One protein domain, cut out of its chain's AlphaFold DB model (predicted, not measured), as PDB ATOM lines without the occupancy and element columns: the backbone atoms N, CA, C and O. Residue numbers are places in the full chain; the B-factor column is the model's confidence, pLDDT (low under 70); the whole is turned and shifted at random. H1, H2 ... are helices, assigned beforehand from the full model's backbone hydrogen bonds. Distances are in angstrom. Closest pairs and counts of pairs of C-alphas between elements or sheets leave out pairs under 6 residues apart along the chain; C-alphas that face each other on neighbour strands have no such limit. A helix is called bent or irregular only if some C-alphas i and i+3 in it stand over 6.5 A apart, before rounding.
ATOM      1  N   GLU A 242      42.106   9.400 -15.367       91.19
ATOM      2  CA  GLU A 242      42.331   8.371 -16.389       91.19
ATOM      3  C   GLU A 242      41.246   7.285 -16.361       91.19
ATOM      4  O   GLU A 242      40.673   6.959 -17.404       91.19
ATOM      5  N   GLN A 243      40.905   6.774 -15.173       85.94
ATOM      6  CA  GLN A 243      39.826   5.795 -15.005       85.94
ATOM      7  C   GLN A 243      38.485   6.359 -15.485       85.94
ATOM      8  O   GLN A 243      37.734   5.698 -16.202       85.94
ATOM      9  N   CYS A 244      38.211   7.612 -15.141       90.75
ATOM     10  CA  CYS A 244      36.997   8.288 -15.559       90.75
ATOM     11  C   CYS A 244      36.943   8.549 -17.068       90.75
ATOM     12  O   CYS A 244      35.923   8.288 -17.703       90.75
ATOM     13  N   ALA A 245      38.054   8.958 -17.682       92.81
ATOM     14  CA  ALA A 245      38.155   9.099 -19.131       92.81
ATOM     15  C   ALA A 245      37.924   7.763 -19.861       92.81
ATOM     16  O   ALA A 245      37.273   7.743 -20.909       92.81
ATOM     17  N   LEU A 246      38.418   6.646 -19.317       89.81
ATOM     18  CA  LEU A 246      38.187   5.311 -19.873       89.81
ATOM     19  C   LEU A 246      36.703   4.926 -19.828       89.81
ATOM     20  O   LEU A 246      36.176   4.367 -20.795       89.81
ATOM     21  N   GLN A 247      36.011   5.253 -18.737       86.38
ATOM     22  CA  GLN A 247      34.574   5.026 -18.634       86.38
ATOM     23  C   GLN A 247      33.799   5.881 -19.636       86.38
ATOM     24  O   GLN A 247      32.979   5.337 -20.369       86.38
ATOM     25  N   VAL A 248      34.123   7.174 -19.760       91.19
ATOM     26  CA  VAL A 248      33.534   8.061 -20.779       91.19
ATOM     27  C   VAL A 248      33.709   7.482 -22.189       91.19
ATOM     28  O   VAL A 248      32.757   7.434 -22.966       91.19
ATOM     29  N   GLN A 249      34.903   6.984 -22.527       92.31
ATOM     30  CA  GLN A 249      35.151   6.329 -23.820       92.31
ATOM     31  C   GLN A 249      34.315   5.059 -24.002       92.31
ATOM     32  O   GLN A 249      33.808   4.808 -25.094       92.31
ATOM     33  N   THR A 250      34.161   4.270 -22.938       89.38
ATOM     34  CA  THR A 250      33.374   3.032 -22.953       89.38
ATOM     35  C   THR A 250      31.894   3.330 -23.188       89.38
ATOM     36  O   THR A 250      31.303   2.749 -24.100       89.38
ATOM     37  N   THR A 251      31.319   4.288 -22.454       87.00
ATOM     38  CA  THR A 251      29.945   4.772 -22.664       87.00
ATOM     39  C   THR A 251      29.762   5.268 -24.097       87.00
ATOM     40  O   THR A 251      28.812   4.888 -24.782       87.00
ATOM     41  N   CYS A 252      30.737   6.019 -24.609       93.56
ATOM     42  CA  CYS A 252      30.715   6.556 -25.964       93.56
ATOM     43  C   CYS A 252      31.014   5.551 -27.089       93.56
ATOM     44  O   CYS A 252      31.064   5.941 -28.264       93.56
ATOM     45  N   GLY A 253      31.119   4.254 -26.784       91.00
ATOM     46  CA  GLY A 253      31.152   3.187 -27.788       91.00
ATOM     47  C   GLY A 253      29.892   3.140 -28.666       91.00
ATOM     48  O   GLY A 253      29.959   2.737 -29.830       91.00
ATOM     49  N   CYS A 254      28.757   3.636 -28.158       89.19
ATOM     50  CA  CYS A 254      27.484   3.750 -28.881       89.19
ATOM     51  C   CYS A 254      27.538   4.665 -30.121       89.19
ATOM     52  O   CYS A 254      26.704   4.537 -31.022       89.19
ATOM     53  N   ALA A 255      28.516   5.577 -30.216       91.19
ATOM     54  CA  ALA A 255      28.593   6.523 -31.331       91.19
ATOM     55  C   ALA A 255      28.843   5.822 -32.673       91.19
ATOM     56  O   ALA A 255      28.383   6.297 -33.712       91.19
ATOM     57  N   ALA A 256      29.505   4.657 -32.655       89.38
ATOM     58  CA  ALA A 256      29.739   3.845 -33.847       89.38
ATOM     59  C   ALA A 256      28.432   3.377 -34.518       89.38
ATOM     60  O   ALA A 256      28.409   3.164 -35.731       89.38
ATOM     61  N   SER A 257      27.347   3.243 -33.749       90.06
ATOM     62  CA  SER A 257      26.008   2.885 -34.229       90.06
ATOM     63  C   SER A 257      25.030   4.064 -34.277       90.06
ATOM     64  O   SER A 257      23.874   3.860 -34.645       90.06
ATOM     65  N   SER A 258      25.472   5.283 -33.935       89.62
ATOM     66  CA  SER A 258      24.624   6.485 -33.826       89.62
ATOM     67  C   SER A 258      23.383   6.270 -32.948       89.62
ATOM     68  O   SER A 258      22.294   6.758 -33.251       89.62
ATOM     69  N   SER A 259      23.540   5.485 -31.881       91.31
ATOM     70  CA  SER A 259      22.452   5.045 -31.007       91.31
ATOM     71  C   SER A 259      22.714   5.385 -29.541       91.31
ATOM     72  O   SER A 259      22.283   4.639 -28.668       91.31
ATOM     73  N   CYS A 260      23.467   6.452 -29.267       91.50
ATOM     74  CA  CYS A 260      23.680   6.921 -27.901       91.50
ATOM     75  C   CYS A 260      22.391   7.540 -27.349       91.50
ATOM     76  O   CYS A 260      21.830   8.444 -27.973       91.50
ATOM     77  N   ASP A 261      21.929   7.052 -26.199       88.31
ATOM     78  CA  ASP A 261      20.672   7.437 -25.546       88.31
ATOM     79  C   ASP A 261      20.856   7.999 -24.123       88.31
ATOM     80  O   ASP A 261      19.873   8.276 -23.434       88.31
ATOM     81  N   HIS A 262      22.098   8.230 -23.697       83.25
ATOM     82  CA  HIS A 262      22.394   8.911 -22.439       83.25
ATOM     83  C   HIS A 262      22.138  10.427 -22.527       83.25
ATOM     84  O   HIS A 262      21.974  11.002 -23.602       83.25
ATOM     85  N   ALA A 263      22.091  11.098 -21.377       83.50
ATOM     86  CA  ALA A 263      22.074  12.558 -21.334       83.50
ATOM     87  C   ALA A 263      23.457  13.133 -21.695       83.50
ATOM     88  O   ALA A 263      24.468  12.463 -21.488       83.50
ATOM     89  N   VAL A 264      23.491  14.350 -22.244       87.06
ATOM     90  CA  VAL A 264      24.743  15.066 -22.554       87.06
ATOM     91  C   VAL A 264      25.322  15.721 -21.306       87.06
ATOM     92  O   VAL A 264      24.576  16.266 -20.491       87.06
ATOM     93  N   THR A 265      26.647  15.714 -21.198       84.31
ATOM     94  CA  THR A 265      27.390  16.284 -20.064       84.31
ATOM     95  C   THR A 265      27.515  17.775 -20.233       84.31
ATOM     96  O   THR A 265      27.296  18.540 -19.299       84.31
ATOM     97  N   ASP A 266      27.871  18.182 -21.453       86.06
ATOM     98  CA  ASP A 266      27.914  19.576 -21.846       86.06
ATOM     99  C   ASP A 266      26.626  19.902 -22.627       86.06
ATOM    100  O   ASP A 266      26.436  19.400 -23.743       86.06
ATOM    101  N   PRO A 267      25.745  20.774 -22.097       85.25
ATOM    102  CA  PRO A 267      24.480  21.127 -22.741       85.25
ATOM    103  C   PRO A 267      24.660  21.872 -24.074       85.25
ATOM    104  O   PRO A 267      23.687  22.118 -24.785       85.25
ATOM    105  N   THR A 268      25.886  22.256 -24.435       87.75
ATOM    106  CA  THR A 268      26.193  22.825 -25.751       87.75
ATOM    107  C   THR A 268      26.278  21.768 -26.862       87.75
ATOM    108  O   THR A 268      26.341  22.134 -28.041       87.75
ATOM    109  N   PHE A 269      26.253  20.469 -26.536       91.81
ATOM    110  CA  PHE A 269      26.018  19.413 -27.521       91.81
ATOM    111  C   PHE A 269      24.539  19.308 -27.891       91.81
ATOM    112  O   PHE A 269      23.653  19.444 -27.055       91.81
ATOM    113  N   ALA A 270      24.271  19.022 -29.167       93.56
ATOM    114  CA  ALA A 270      22.904  18.841 -29.650       93.56
ATOM    115  C   ALA A 270      22.246  17.562 -29.099       93.56
ATOM    116  O   ALA A 270      21.039  17.549 -28.871       93.56
ATOM    117  N   ASP A 271      23.034  16.498 -28.918       92.50
ATOM    118  CA  ASP A 271      22.620  15.196 -28.397       92.50
ATOM    119  C   ASP A 271      23.847  14.358 -27.974       92.50
ATOM    120  O   ASP A 271      25.001  14.752 -28.186       92.50
ATOM    121  N   ALA A 272      23.596  13.185 -27.388       91.69
ATOM    122  CA  ALA A 272      24.631  12.251 -26.944       91.69
ATOM    123  C   ALA A 272      25.510  11.715 -28.083       91.69
ATOM    124  O   ALA A 272      26.695  11.455 -27.882       91.69
ATOM    125  N   ASN A 273      24.977  11.593 -29.303       94.94
ATOM    126  CA  ASN A 273      25.786  11.167 -30.443       94.94
ATOM    127  C   ASN A 273      26.811  12.245 -30.816       94.94
ATOM    128  O   ASN A 273      27.949  11.909 -31.149       94.94
ATOM    129  N   ALA A 274      26.443  13.527 -30.745       95.56
ATOM    130  CA  ALA A 274      27.360  14.641 -30.964       95.56
ATOM    131  C   ALA A 274      28.453  14.699 -29.886       95.56
ATOM    132  O   ALA A 274      29.627  14.869 -30.227       95.56
ATOM    133  N   GLU A 275      28.083  14.498 -28.618       95.00
ATOM    134  CA  GLU A 275      29.032  14.406 -27.501       95.00
ATOM    135  C   GLU A 275      30.023  13.259 -27.704       95.00
ATOM    136  O   GLU A 275      31.235  13.476 -27.754       95.00
ATOM    137  N   CYS A 276      29.526  12.049 -27.947       96.00
ATOM    138  CA  CYS A 276      30.384  10.884 -28.110       96.00
ATOM    139  C   CYS A 276      31.199  10.890 -29.403       96.00
ATOM    140  O   CYS A 276      32.314  10.368 -29.443       96.00
ATOM    141  N   THR A 277      30.705  11.538 -30.459       96.38
ATOM    142  CA  THR A 277      31.513  11.795 -31.658       96.38
ATOM    143  C   THR A 277      32.698  12.698 -31.331       96.38
ATOM    144  O   THR A 277      33.784  12.477 -31.860       96.38
ATOM    145  N   TRP A 278      32.521  13.699 -30.466       96.00
ATOM    146  CA  TRP A 278      33.611  14.565 -30.019       96.00
ATOM    147  C   TRP A 278      34.574  13.842 -29.071       96.00
ATOM    148  O   TRP A 278      35.785  13.920 -29.282       96.00
ATOM    149  N   VAL A 279      34.072  13.073 -28.100       95.69
ATOM    150  CA  VAL A 279      34.894  12.227 -27.211       95.69
ATOM    151  C   VAL A 279      35.819  11.317 -28.024       95.69
ATOM    152  O   VAL A 279      37.022  11.267 -27.777       95.69
ATOM    153  N   ASN A 280      35.288  10.663 -29.059       94.69
ATOM    154  CA  ASN A 280      36.038   9.716 -29.886       94.69
ATOM    155  C   ASN A 280      37.036  10.368 -30.867       94.69
ATOM    156  O   ASN A 280      37.767   9.653 -31.554       94.69
ATOM    157  N   GLN A 281      37.112  11.704 -30.949       95.75
ATOM    158  CA  GLN A 281      38.117  12.398 -31.775       95.75
ATOM    159  C   GLN A 281      39.513  12.421 -31.138       95.75
ATOM    160  O   GLN A 281      40.497  12.611 -31.856       95.75
ATOM    161  N   GLY A 282      39.632  12.220 -29.821       92.19
ATOM    162  CA  GLY A 282      40.928  12.184 -29.148       92.19
ATOM    163  C   GLY A 282      40.837  11.856 -27.661       92.19
ATOM    164  O   GLY A 282      39.882  12.229 -26.988       92.19
ATOM    165  N   ALA A 283      41.872  11.203 -27.123       88.44
ATOM    166  CA  ALA A 283      41.913  10.791 -25.715       88.44
ATOM    167  C   ALA A 283      41.778  11.971 -24.731       88.44
ATOM    168  O   ALA A 283      41.163  11.829 -23.677       88.44
ATOM    169  N   SER A 284      42.279  13.155 -25.103       95.19
ATOM    170  CA  SER A 284      42.126  14.388 -24.321       95.19
ATOM    171  C   SER A 284      40.674  14.849 -24.196       95.19
ATOM    172  O   SER A 284      40.339  15.495 -23.212       95.19
ATOM    173  N   ASN A 285      39.805  14.513 -25.152       95.81
ATOM    174  CA  ASN A 285      38.404  14.935 -25.134       95.81
ATOM    175  C   ASN A 285      37.610  14.138 -24.092       95.81
ATOM    176  O   ASN A 285      36.810  14.710 -23.359       95.81
ATOM    177  N   ALA A 286      37.891  12.837 -23.964       94.38
ATOM    178  CA  ALA A 286      37.324  12.009 -22.902       94.38
ATOM    179  C   ALA A 286      37.742  12.501 -21.509       94.38
ATOM    180  O   ALA A 286      36.903  12.661 -20.625       94.38
ATOM    181  N   ALA A 287      39.033  12.800 -21.333       95.00
ATOM    182  CA  ALA A 287      39.536  13.375 -20.090       95.00
ATOM    183  C   ALA A 287      38.929  14.760 -19.817       95.00
ATOM    184  O   ALA A 287      38.644  15.082 -18.671       95.00
ATOM    185  N   ALA A 288      38.687  15.574 -20.849       95.50
ATOM    186  CA  ALA A 288      38.115  16.908 -20.681       95.50
ATOM    187  C   ALA A 288      36.654  16.823 -20.239       95.50
ATOM    188  O   ALA A 288      36.248  17.534 -19.325       95.50
ATOM    189  N   LEU A 289      35.879  15.912 -20.831       93.62
ATOM    190  CA  LEU A 289      34.509  15.660 -20.393       93.62
ATOM    191  C   LEU A 289      34.472  15.144 -18.952       93.62
ATOM    192  O   LEU A 289      33.634  15.579 -18.168       93.62
ATOM    193  N   CYS A 290      35.422  14.280 -18.590       93.62
ATOM    194  CA  CYS A 290      35.590  13.816 -17.220       93.62
ATOM    195  C   CYS A 290      35.905  14.968 -16.249       93.62
ATOM    196  O   CYS A 290      35.251  15.100 -15.221       93.62
ATOM    197  N   VAL A 291      36.869  15.835 -16.571       94.38
ATOM    198  CA  VAL A 291      37.206  16.998 -15.735       94.38
ATOM    199  C   VAL A 291      36.008  17.936 -15.599       94.38
ATOM    200  O   VAL A 291      35.723  18.386 -14.495       94.38
ATOM    201  N   LEU A 292      35.267  18.184 -16.683       92.88
ATOM    202  CA  LEU A 292      34.036  18.976 -16.649       92.88
ATOM    203  C   LEU A 292      32.990  18.358 -15.707       92.88
ATOM    204  O   LEU A 292      32.430  19.057 -14.868       92.88
ATOM    205  N   ALA A 293      32.775  17.046 -15.811       88.56
ATOM    206  CA  ALA A 293      31.886  16.281 -14.945       88.56
ATOM    207  C   ALA A 293      32.297  16.358 -13.463       88.56
ATOM    208  O   ALA A 293      31.475  16.687 -12.609       88.56
ATOM    209  N   LEU A 294      33.570  16.099 -13.156       89.38
ATOM    210  CA  LEU A 294      34.101  16.095 -11.791       89.38
ATOM    211  C   LEU A 294      34.101  17.488 -11.162       89.38
ATOM    212  O   LEU A 294      33.701  17.644 -10.014       89.38
ATOM    213  N   MET A 295      34.480  18.519 -11.917       90.19
ATOM    214  CA  MET A 295      34.455  19.910 -11.450       90.19
ATOM    215  C   MET A 295      33.035  20.468 -11.307       90.19
ATOM    216  O   MET A 295      32.862  21.573 -10.788       90.19
ATOM    217  N   ASN A 296      32.014  19.723 -11.736       85.88
ATOM    218  CA  ASN A 296      30.622  20.028 -11.437       85.88
ATOM    219  C   ASN A 296      30.144  19.464 -10.086       85.88
ATOM    220  O   ASN A 296      29.049  19.791  -9.636       85.88
ATOM    221  N   ILE A 297      30.975  18.661  -9.415       79.12
ATOM    222  CA  ILE A 297      30.729  18.152  -8.066       79.12
ATOM    223  C   ILE A 297      31.321  19.147  -7.065       79.12
ATOM    224  O   ILE A 297      32.537  19.342  -7.022       79.12
ATOM    225  N   ASP A 298      30.478  19.764  -6.235       78.25
ATOM    226  CA  ASP A 298      30.888  20.869  -5.352       78.25
ATOM    227  C   ASP A 298      32.025  20.496  -4.393       78.25
ATOM    228  O   ASP A 298      32.916  21.309  -4.162       78.25
ATOM    229  N   GLY A 299      32.045  19.261  -3.880       76.25
ATOM    230  CA  GLY A 299      33.132  18.780  -3.019       76.25
ATOM    231  C   GLY A 299      34.484  18.743  -3.737       76.25
ATOM    232  O   GLY A 299      35.486  19.224  -3.206       76.25
ATOM    233  N   VAL A 300      34.506  18.246  -4.979       82.38
ATOM    234  CA  VAL A 300      35.719  18.184  -5.807       82.38
ATOM    235  C   VAL A 300      36.160  19.591  -6.202       82.38
ATOM    236  O   VAL A 300      37.328  19.939  -6.025       82.38
ATOM    237  N   ARG A 301      35.223  20.432  -6.661       86.88
ATOM    238  CA  ARG A 301      35.493  21.832  -7.012       86.88
ATOM    239  C   ARG A 301      36.081  22.596  -5.830       86.88
ATOM    240  O   ARG A 301      37.142  23.194  -5.970       86.88
ATOM    241  N   ALA A 302      35.434  22.543  -4.666       82.19
ATOM    242  CA  ALA A 302      35.897  23.233  -3.466       82.19
ATOM    243  C   ALA A 302      37.283  22.741  -3.024       82.19
ATOM    244  O   ALA A 302      38.131  23.550  -2.643       82.19
ATOM    245  N   CYS A 303      37.543  21.432  -3.117       83.19
ATOM    246  CA  CYS A 303      38.857  20.865  -2.837       83.19
ATOM    247  C   CYS A 303      39.930  21.456  -3.765       83.19
ATOM    248  O   CYS A 303      40.914  22.024  -3.283       83.19
ATOM    249  N   VAL A 304      39.704  21.436  -5.081       89.44
ATOM    250  CA  VAL A 304      40.629  21.997  -6.081       89.44
ATOM    251  C   VAL A 304      40.819  23.508  -5.899       89.44
ATOM    252  O   VAL A 304      41.941  24.009  -5.964       89.44
ATOM    253  N   GLU A 305      39.753  24.259  -5.625       87.88
ATOM    254  CA  GLU A 305      39.834  25.705  -5.389       87.88
ATOM    255  C   GLU A 305      40.611  26.043  -4.108       87.88
ATOM    256  O   GLU A 305      41.329  27.044  -4.056       87.88
ATOM    257  N   SER A 306      40.524  25.189  -3.083       84.31
ATOM    258  CA  SER A 306      41.231  25.384  -1.814       84.31
ATOM    259  C   SER A 306      42.742  25.134  -1.900       84.31
ATOM    260  O   SER A 306      43.500  25.666  -1.085       84.31
ATOM    261  N   GLY A 307      43.204  24.370  -2.896       78.56
ATOM    262  CA  GLY A 307      44.611  23.981  -3.027       78.56
ATOM    263  C   GLY A 307      45.519  24.972  -3.741       78.56
ATOM    264  O   GLY A 307      46.736  24.791  -3.735       78.56
ATOM    265  N   GLY A 308      44.976  26.043  -4.325       75.19
ATOM    266  CA  GLY A 308      45.796  27.096  -4.916       75.19
ATOM    267  C   GLY A 308      45.032  28.077  -5.801       75.19
ATOM    268  O   GLY A 308      44.087  27.727  -6.504       75.19
ATOM    269  N   SER A 309      45.504  29.328  -5.831       72.94
ATOM    270  CA  SER A 309      44.857  30.415  -6.581       72.94
ATOM    271  C   SER A 309      44.910  30.250  -8.103       72.94
ATOM    272  O   SER A 309      44.079  30.833  -8.796       72.94
ATOM    273  N   ALA A 310      45.860  29.476  -8.636       84.75
ATOM    274  CA  ALA A 310      45.987  29.257 -10.078       84.75
ATOM    275  C   ALA A 310      44.855  28.379 -10.636       84.75
ATOM    276  O   ALA A 310      44.328  28.679 -11.703       84.75
ATOM    277  N   CYS A 311      44.446  27.342  -9.901       87.69
ATOM    278  CA  CYS A 311      43.374  26.438 -10.326       87.69
ATOM    279  C   CYS A 311      41.994  27.040 -10.072       87.69
ATOM    280  O   CYS A 311      41.120  26.927 -10.922       87.69
ATOM    281  N   ALA A 312      41.841  27.801  -8.984       83.81
ATOM    282  CA  ALA A 312      40.644  28.609  -8.748       83.81
ATOM    283  C   ALA A 312      40.414  29.692  -9.826       83.81
ATOM    284  O   ALA A 312      39.292  30.150 -10.021       83.81
ATOM    285  N   ALA A 313      41.466  30.115 -10.538       84.38
ATOM    286  CA  ALA A 313      41.367  31.079 -11.636       84.38
ATOM    287  C   ALA A 313      40.998  30.448 -12.994       84.38
ATOM    288  O   ALA A 313      40.814  31.187 -13.963       84.38
ATOM    289  N   LEU A 314      40.895  29.116 -13.078       88.00
ATOM    290  CA  LEU A 314      40.515  28.368 -14.278       88.00
ATOM    291  C   LEU A 314      39.117  27.759 -14.080       88.00
ATOM    292  O   LEU A 314      39.009  26.590 -13.706       88.00
ATOM    293  N   PRO A 315      38.035  28.533 -14.291       87.62
ATOM    294  CA  PRO A 315      36.683  28.022 -14.118       87.62
ATOM    295  C   PRO A 315      36.394  26.955 -15.172       87.62
ATOM    296  O   PRO A 315      36.380  27.251 -16.360       87.62
ATOM    297  N   VAL A 316      36.128  25.723 -14.744       91.69
ATOM    298  CA  VAL A 316      35.773  24.620 -15.644       91.69
ATOM    299  C   VAL A 316      34.264  24.627 -15.872       91.69
ATOM    300  O   VAL A 316      33.519  23.956 -15.163       91.69
ATOM    301  N   VAL A 317      33.803  25.439 -16.827       89.12
ATOM    302  CA  VAL A 317      32.372  25.560 -17.171       89.12
ATOM    303  C   VAL A 317      32.059  25.118 -18.597       89.12
ATOM    304  O   VAL A 317      30.915  24.791 -18.904       89.12
ATOM    305  N   THR A 318      33.066  25.074 -19.467       89.69
ATOM    306  CA  THR A 318      32.948  24.586 -20.843       89.69
ATOM    307  C   THR A 318      33.994  23.518 -21.159       89.69
ATOM    308  O   THR A 318      34.982  23.344 -20.442       89.69
ATOM    309  N   ARG A 319      33.815  22.822 -22.286       92.12
ATOM    310  CA  ARG A 319      34.817  21.901 -22.851       92.12
ATOM    311  C   ARG A 319      36.190  22.537 -23.052       92.12
ATOM    312  O   ARG A 319      37.200  21.892 -22.778       92.12
ATOM    313  N   ASP A 320      36.226  23.779 -23.529       92.06
ATOM    314  CA  ASP A 320      37.482  24.491 -23.772       92.06
ATOM    315  C   ASP A 320      38.189  24.812 -22.449       92.06
ATOM    316  O   ASP A 320      39.409  24.667 -22.351       92.06
ATOM    317  N   ASP A 321      37.426  25.145 -21.404       93.38
ATOM    318  CA  ASP A 321      37.977  25.344 -20.063       93.38
ATOM    319  C   ASP A 321      38.518  24.039 -19.475       93.38
ATOM    320  O   ASP A 321      39.595  24.027 -18.884       93.38
ATOM    321  N   ALA A 322      37.814  22.920 -19.671       94.19
ATOM    322  CA  ALA A 322      38.274  21.612 -19.217       94.19
ATOM    323  C   ALA A 322      39.561  21.167 -19.935       94.19
ATOM    324  O   ALA A 322      40.468  20.617 -19.309       94.19
ATOM    325  N   LEU A 323      39.689  21.461 -21.233       94.81
ATOM    326  CA  LEU A 323      40.933  21.255 -21.981       94.81
ATOM    327  C   LEU A 323      42.066  22.158 -21.470       94.81
ATOM    328  O   LEU A 323      43.208  21.706 -21.363       94.81
ATOM    329  N   ALA A 324      41.768  23.413 -21.126       94.38
ATOM    330  CA  ALA A 324      42.741  24.323 -20.525       94.38
ATOM    331  C   ALA A 324      43.175  23.857 -19.123       94.38
ATOM    332  O   ALA A 324      44.359  23.928 -18.790       94.38
ATOM    333  N   PHE A 325      42.243  23.324 -18.330       95.38
ATOM    334  CA  PHE A 325      42.514  22.746 -17.017       95.38
ATOM    335  C   PHE A 325      43.417  21.513 -17.125       95.38
ATOM    336  O   PHE A 325      44.430  21.437 -16.435       95.38
ATOM    337  N   LEU A 326      43.124  20.597 -18.057       95.25
ATOM    338  CA  LEU A 326      43.960  19.423 -18.345       95.25
ATOM    339  C   LEU A 326      45.393  19.775 -18.749       95.25
ATOM    340  O   LEU A 326      46.321  19.019 -18.467       95.25
ATOM    341  N   ALA A 327      45.586  20.908 -19.426       95.50
ATOM    342  CA  ALA A 327      46.913  21.374 -19.813       95.50
ATOM    343  C   ALA A 327      47.751  21.859 -18.613       95.50
ATOM    344  O   ALA A 327      48.972  21.985 -18.733       95.50
ATOM    345  N   SER A 328      47.126  22.118 -17.460       94.88
ATOM    346  CA  SER A 328      47.799  22.527 -16.229       94.88
ATOM    347  C   SER A 328      48.186  21.313 -15.384       94.88
ATOM    348  O   SER A 328      47.351  20.699 -14.721       94.88
ATOM    349  N   THR A 329      49.482  20.984 -15.356       93.75
ATOM    350  CA  THR A 329      50.006  19.879 -14.532       93.75
ATOM    351  C   THR A 329      49.723  20.078 -13.042       93.75
ATOM    352  O   THR A 329      49.404  19.112 -12.355       93.75
ATOM    353  N   ASP A 330      49.784  21.322 -12.557       93.12
ATOM    354  CA  ASP A 330      49.526  21.643 -11.150       93.12
ATOM    355  C   ASP A 330      48.059  21.378 -10.784       93.12
ATOM    356  O   ASP A 330      47.776  20.746  -9.768       93.12
ATOM    357  N   CYS A 331      47.123  21.793 -11.642       94.94
ATOM    358  CA  CYS A 331      45.694  21.606 -11.385       94.94
ATOM    359  C   CYS A 331      45.254  20.157 -11.541       94.94
ATOM    360  O   CYS A 331      44.436  19.684 -10.757       94.94
ATOM    361  N   MET A 332      45.852  19.428 -12.481       94.88
ATOM    362  CA  MET A 332      45.625  17.994 -12.608       94.88
ATOM    363  C   MET A 332      46.173  17.218 -11.414       94.88
ATOM    364  O   MET A 332      45.461  16.388 -10.866       94.88
ATOM    365  N   SER A 333      47.387  17.522 -10.945       92.50
ATOM    366  CA  SER A 333      47.927  16.878  -9.739       92.50
ATOM    367  C   SER A 333      47.069  17.155  -8.505       92.50
ATOM    368  O   SER A 333      46.971  16.298  -7.631       92.50
ATOM    369  N   LEU A 334      46.475  18.345  -8.424       92.56
ATOM    370  CA  LEU A 334      45.599  18.719  -7.325       92.56
ATOM    371  C   LEU A 334      44.246  18.008  -7.395       92.56
ATOM    372  O   LEU A 334      43.761  17.524  -6.379       92.56
ATOM    373  N   LEU A 335      43.659  17.915  -8.590       92.69
ATOM    374  CA  LEU A 335      42.430  17.162  -8.821       92.69
ATOM    375  C   LEU A 335      42.619  15.683  -8.463       92.69
ATOM    376  O   LEU A 335      41.818  15.144  -7.712       92.69
ATOM    377  N   GLU A 336      43.707  15.056  -8.913       91.00
ATOM    378  CA  GLU A 336      44.048  13.669  -8.556       91.00
ATOM    379  C   GLU A 336      44.203  13.491  -7.037       91.00
ATOM    380  O   GLU A 336      43.720  12.516  -6.467       91.00
ATOM    381  N   GLN A 337      44.807  14.462  -6.344       85.31
ATOM    382  CA  GLN A 337      44.892  14.434  -4.882       85.31
ATOM    383  C   GLN A 337      43.512  14.554  -4.217       85.31
ATOM    384  O   GLN A 337      43.224  13.846  -3.256       85.31
ATOM    385  N   CYS A 338      42.648  15.425  -4.735       84.50
ATOM    386  CA  CYS A 338      41.281  15.580  -4.247       84.50
ATOM    387  C   CYS A 338      40.437  14.315  -4.442       84.50
ATOM    388  O   CYS A 338      39.622  14.002  -3.578       84.50
ATOM    389  N   LEU A 339      40.642  13.585  -5.540       84.69
ATOM    390  CA  LEU A 339      39.982  12.301  -5.786       84.69
ATOM    391  C   LEU A 339      40.488  11.211  -4.831       84.69
ATOM    392  O   LEU A 339      39.681  10.461  -4.291       84.69
ATOM    393  N   ALA A 340      41.799  11.159  -4.574       76.50
ATOM    394  CA  ALA A 340      42.401  10.141  -3.714       76.50
ATOM    395  C   ALA A 340      42.105  10.339  -2.214       76.50
ATOM    396  O   ALA A 340      41.820   9.373  -1.508       76.50
ATOM    397  N   ASP A 341      42.186  11.579  -1.722       69.00
ATOM    398  CA  ASP A 341      42.167  11.872  -0.282       69.00
ATOM    399  C   ASP A 341      40.833  12.481   0.197       69.00
ATOM    400  O   ASP A 341      40.616  12.635   1.402       69.00
ATOM    401  N   GLY A 342      39.953  12.903  -0.721       56.78
ATOM    402  CA  GLY A 342      38.684  13.588  -0.427       56.78
ATOM    403  C   GLY A 342      38.827  14.989   0.193       56.78
ATOM    404  O   GLY A 342      37.871  15.761   0.206       56.78
TER     405      GLY A 342
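This is residues 242 to 342 of the 444 residues of an uncharacterized protein of Polyangium spumosum (UniProt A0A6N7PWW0). A short elongated assembly of crossed helices has H3 near its middle, with H6 crossing H3, H1 and H2 with a long loop towards one end, and H4, H5 and H7 grouped towards the other. The long loop, residues 258 to 271, joins H1 to H2. The printed part has 101 residues with seven named helices, H1 to H7 in chain order, and no named strand; its class is all helix, with 70 residues in helices. It is compact, with a radius of gyration of the C-alphas of 13.7 A, and spans 42 by 24 by 21 A.

H1, residues 242 to 257, begins with C-alpha 242 at (42.331, 8.371, -16.389) and is 24.8 A long from first to last C-alpha. It has a kink of 29 degrees near residue 251 and is only just irregular: C-alphas 251 and 254 are 6.8 A apart. H2 is residues 272 to 279. H3, residues 283 to 294, is 16.8 A long and begins with C-alpha 283 at (41.913, 10.791, -25.715). H4 is residues 298 to 306, H5 residues 309 to 312 and H6 residues 319 to 326. H7, residues 329 to 341, is 18.1 A long and ends with C-alpha 341 at (42.167, 11.872, -0.282).

The helix packing is mostly crossed, with no shallow tilt among the four pairs that touch and have a tilt, those touching only at the corner left out. H1 touches H3 with residues 242 to 249 alone; the closest C-alphas, of Ala 245 and Ala 287, are 4.6 A apart. Their tilt of 68 degrees is steep, only just short of about perpendicular, and they run opposite ways. H1 touches H2 with residues 248 to 255 alone, closest at the C-alphas of Cys 252 and Cys 276, 4.8 A apart. H2 and H3 touch only at the corner, where the C-alphas of Val 279 and Asn 285 are closest at 4.9 A. H3 touches H6 about perpendicular, at 84 degrees, with the C-alphas of Ala 288 and Ala 322 closest at 4.9 A. H6 and H7 only just touch, and only at the corner, with 3 pairs of C-alphas within 8 A; the closest, of Leu 326 and Met 332, are 6.1 A apart. H4 touches H7 at a steep tilt of 51 degrees, opposite ways, with the C-alphas of Val 304 and Leu 335 closest at 5.8 A. H4 and H5 touch only at the corner; the closest C-alphas, of Glu 305 and Ala 312, are 4.5 A apart. H1 is apart from H4, H5, H6 and H7. Every O i to N i+4 pair is within hydrogen-bond range in H2, H3, H4, H6 and H7, and 8 of 12 are in H1; H5 is too short for such a pair.

The two C-alphas farthest apart, of Ser 257 and Ser 309, are 43.3 A apart. The printed part has no cut, and the link from H1 to H2 is long, with 14 residues. The mean pLDDT of the printed part is 89.1; residues 341 to 342 are under 70.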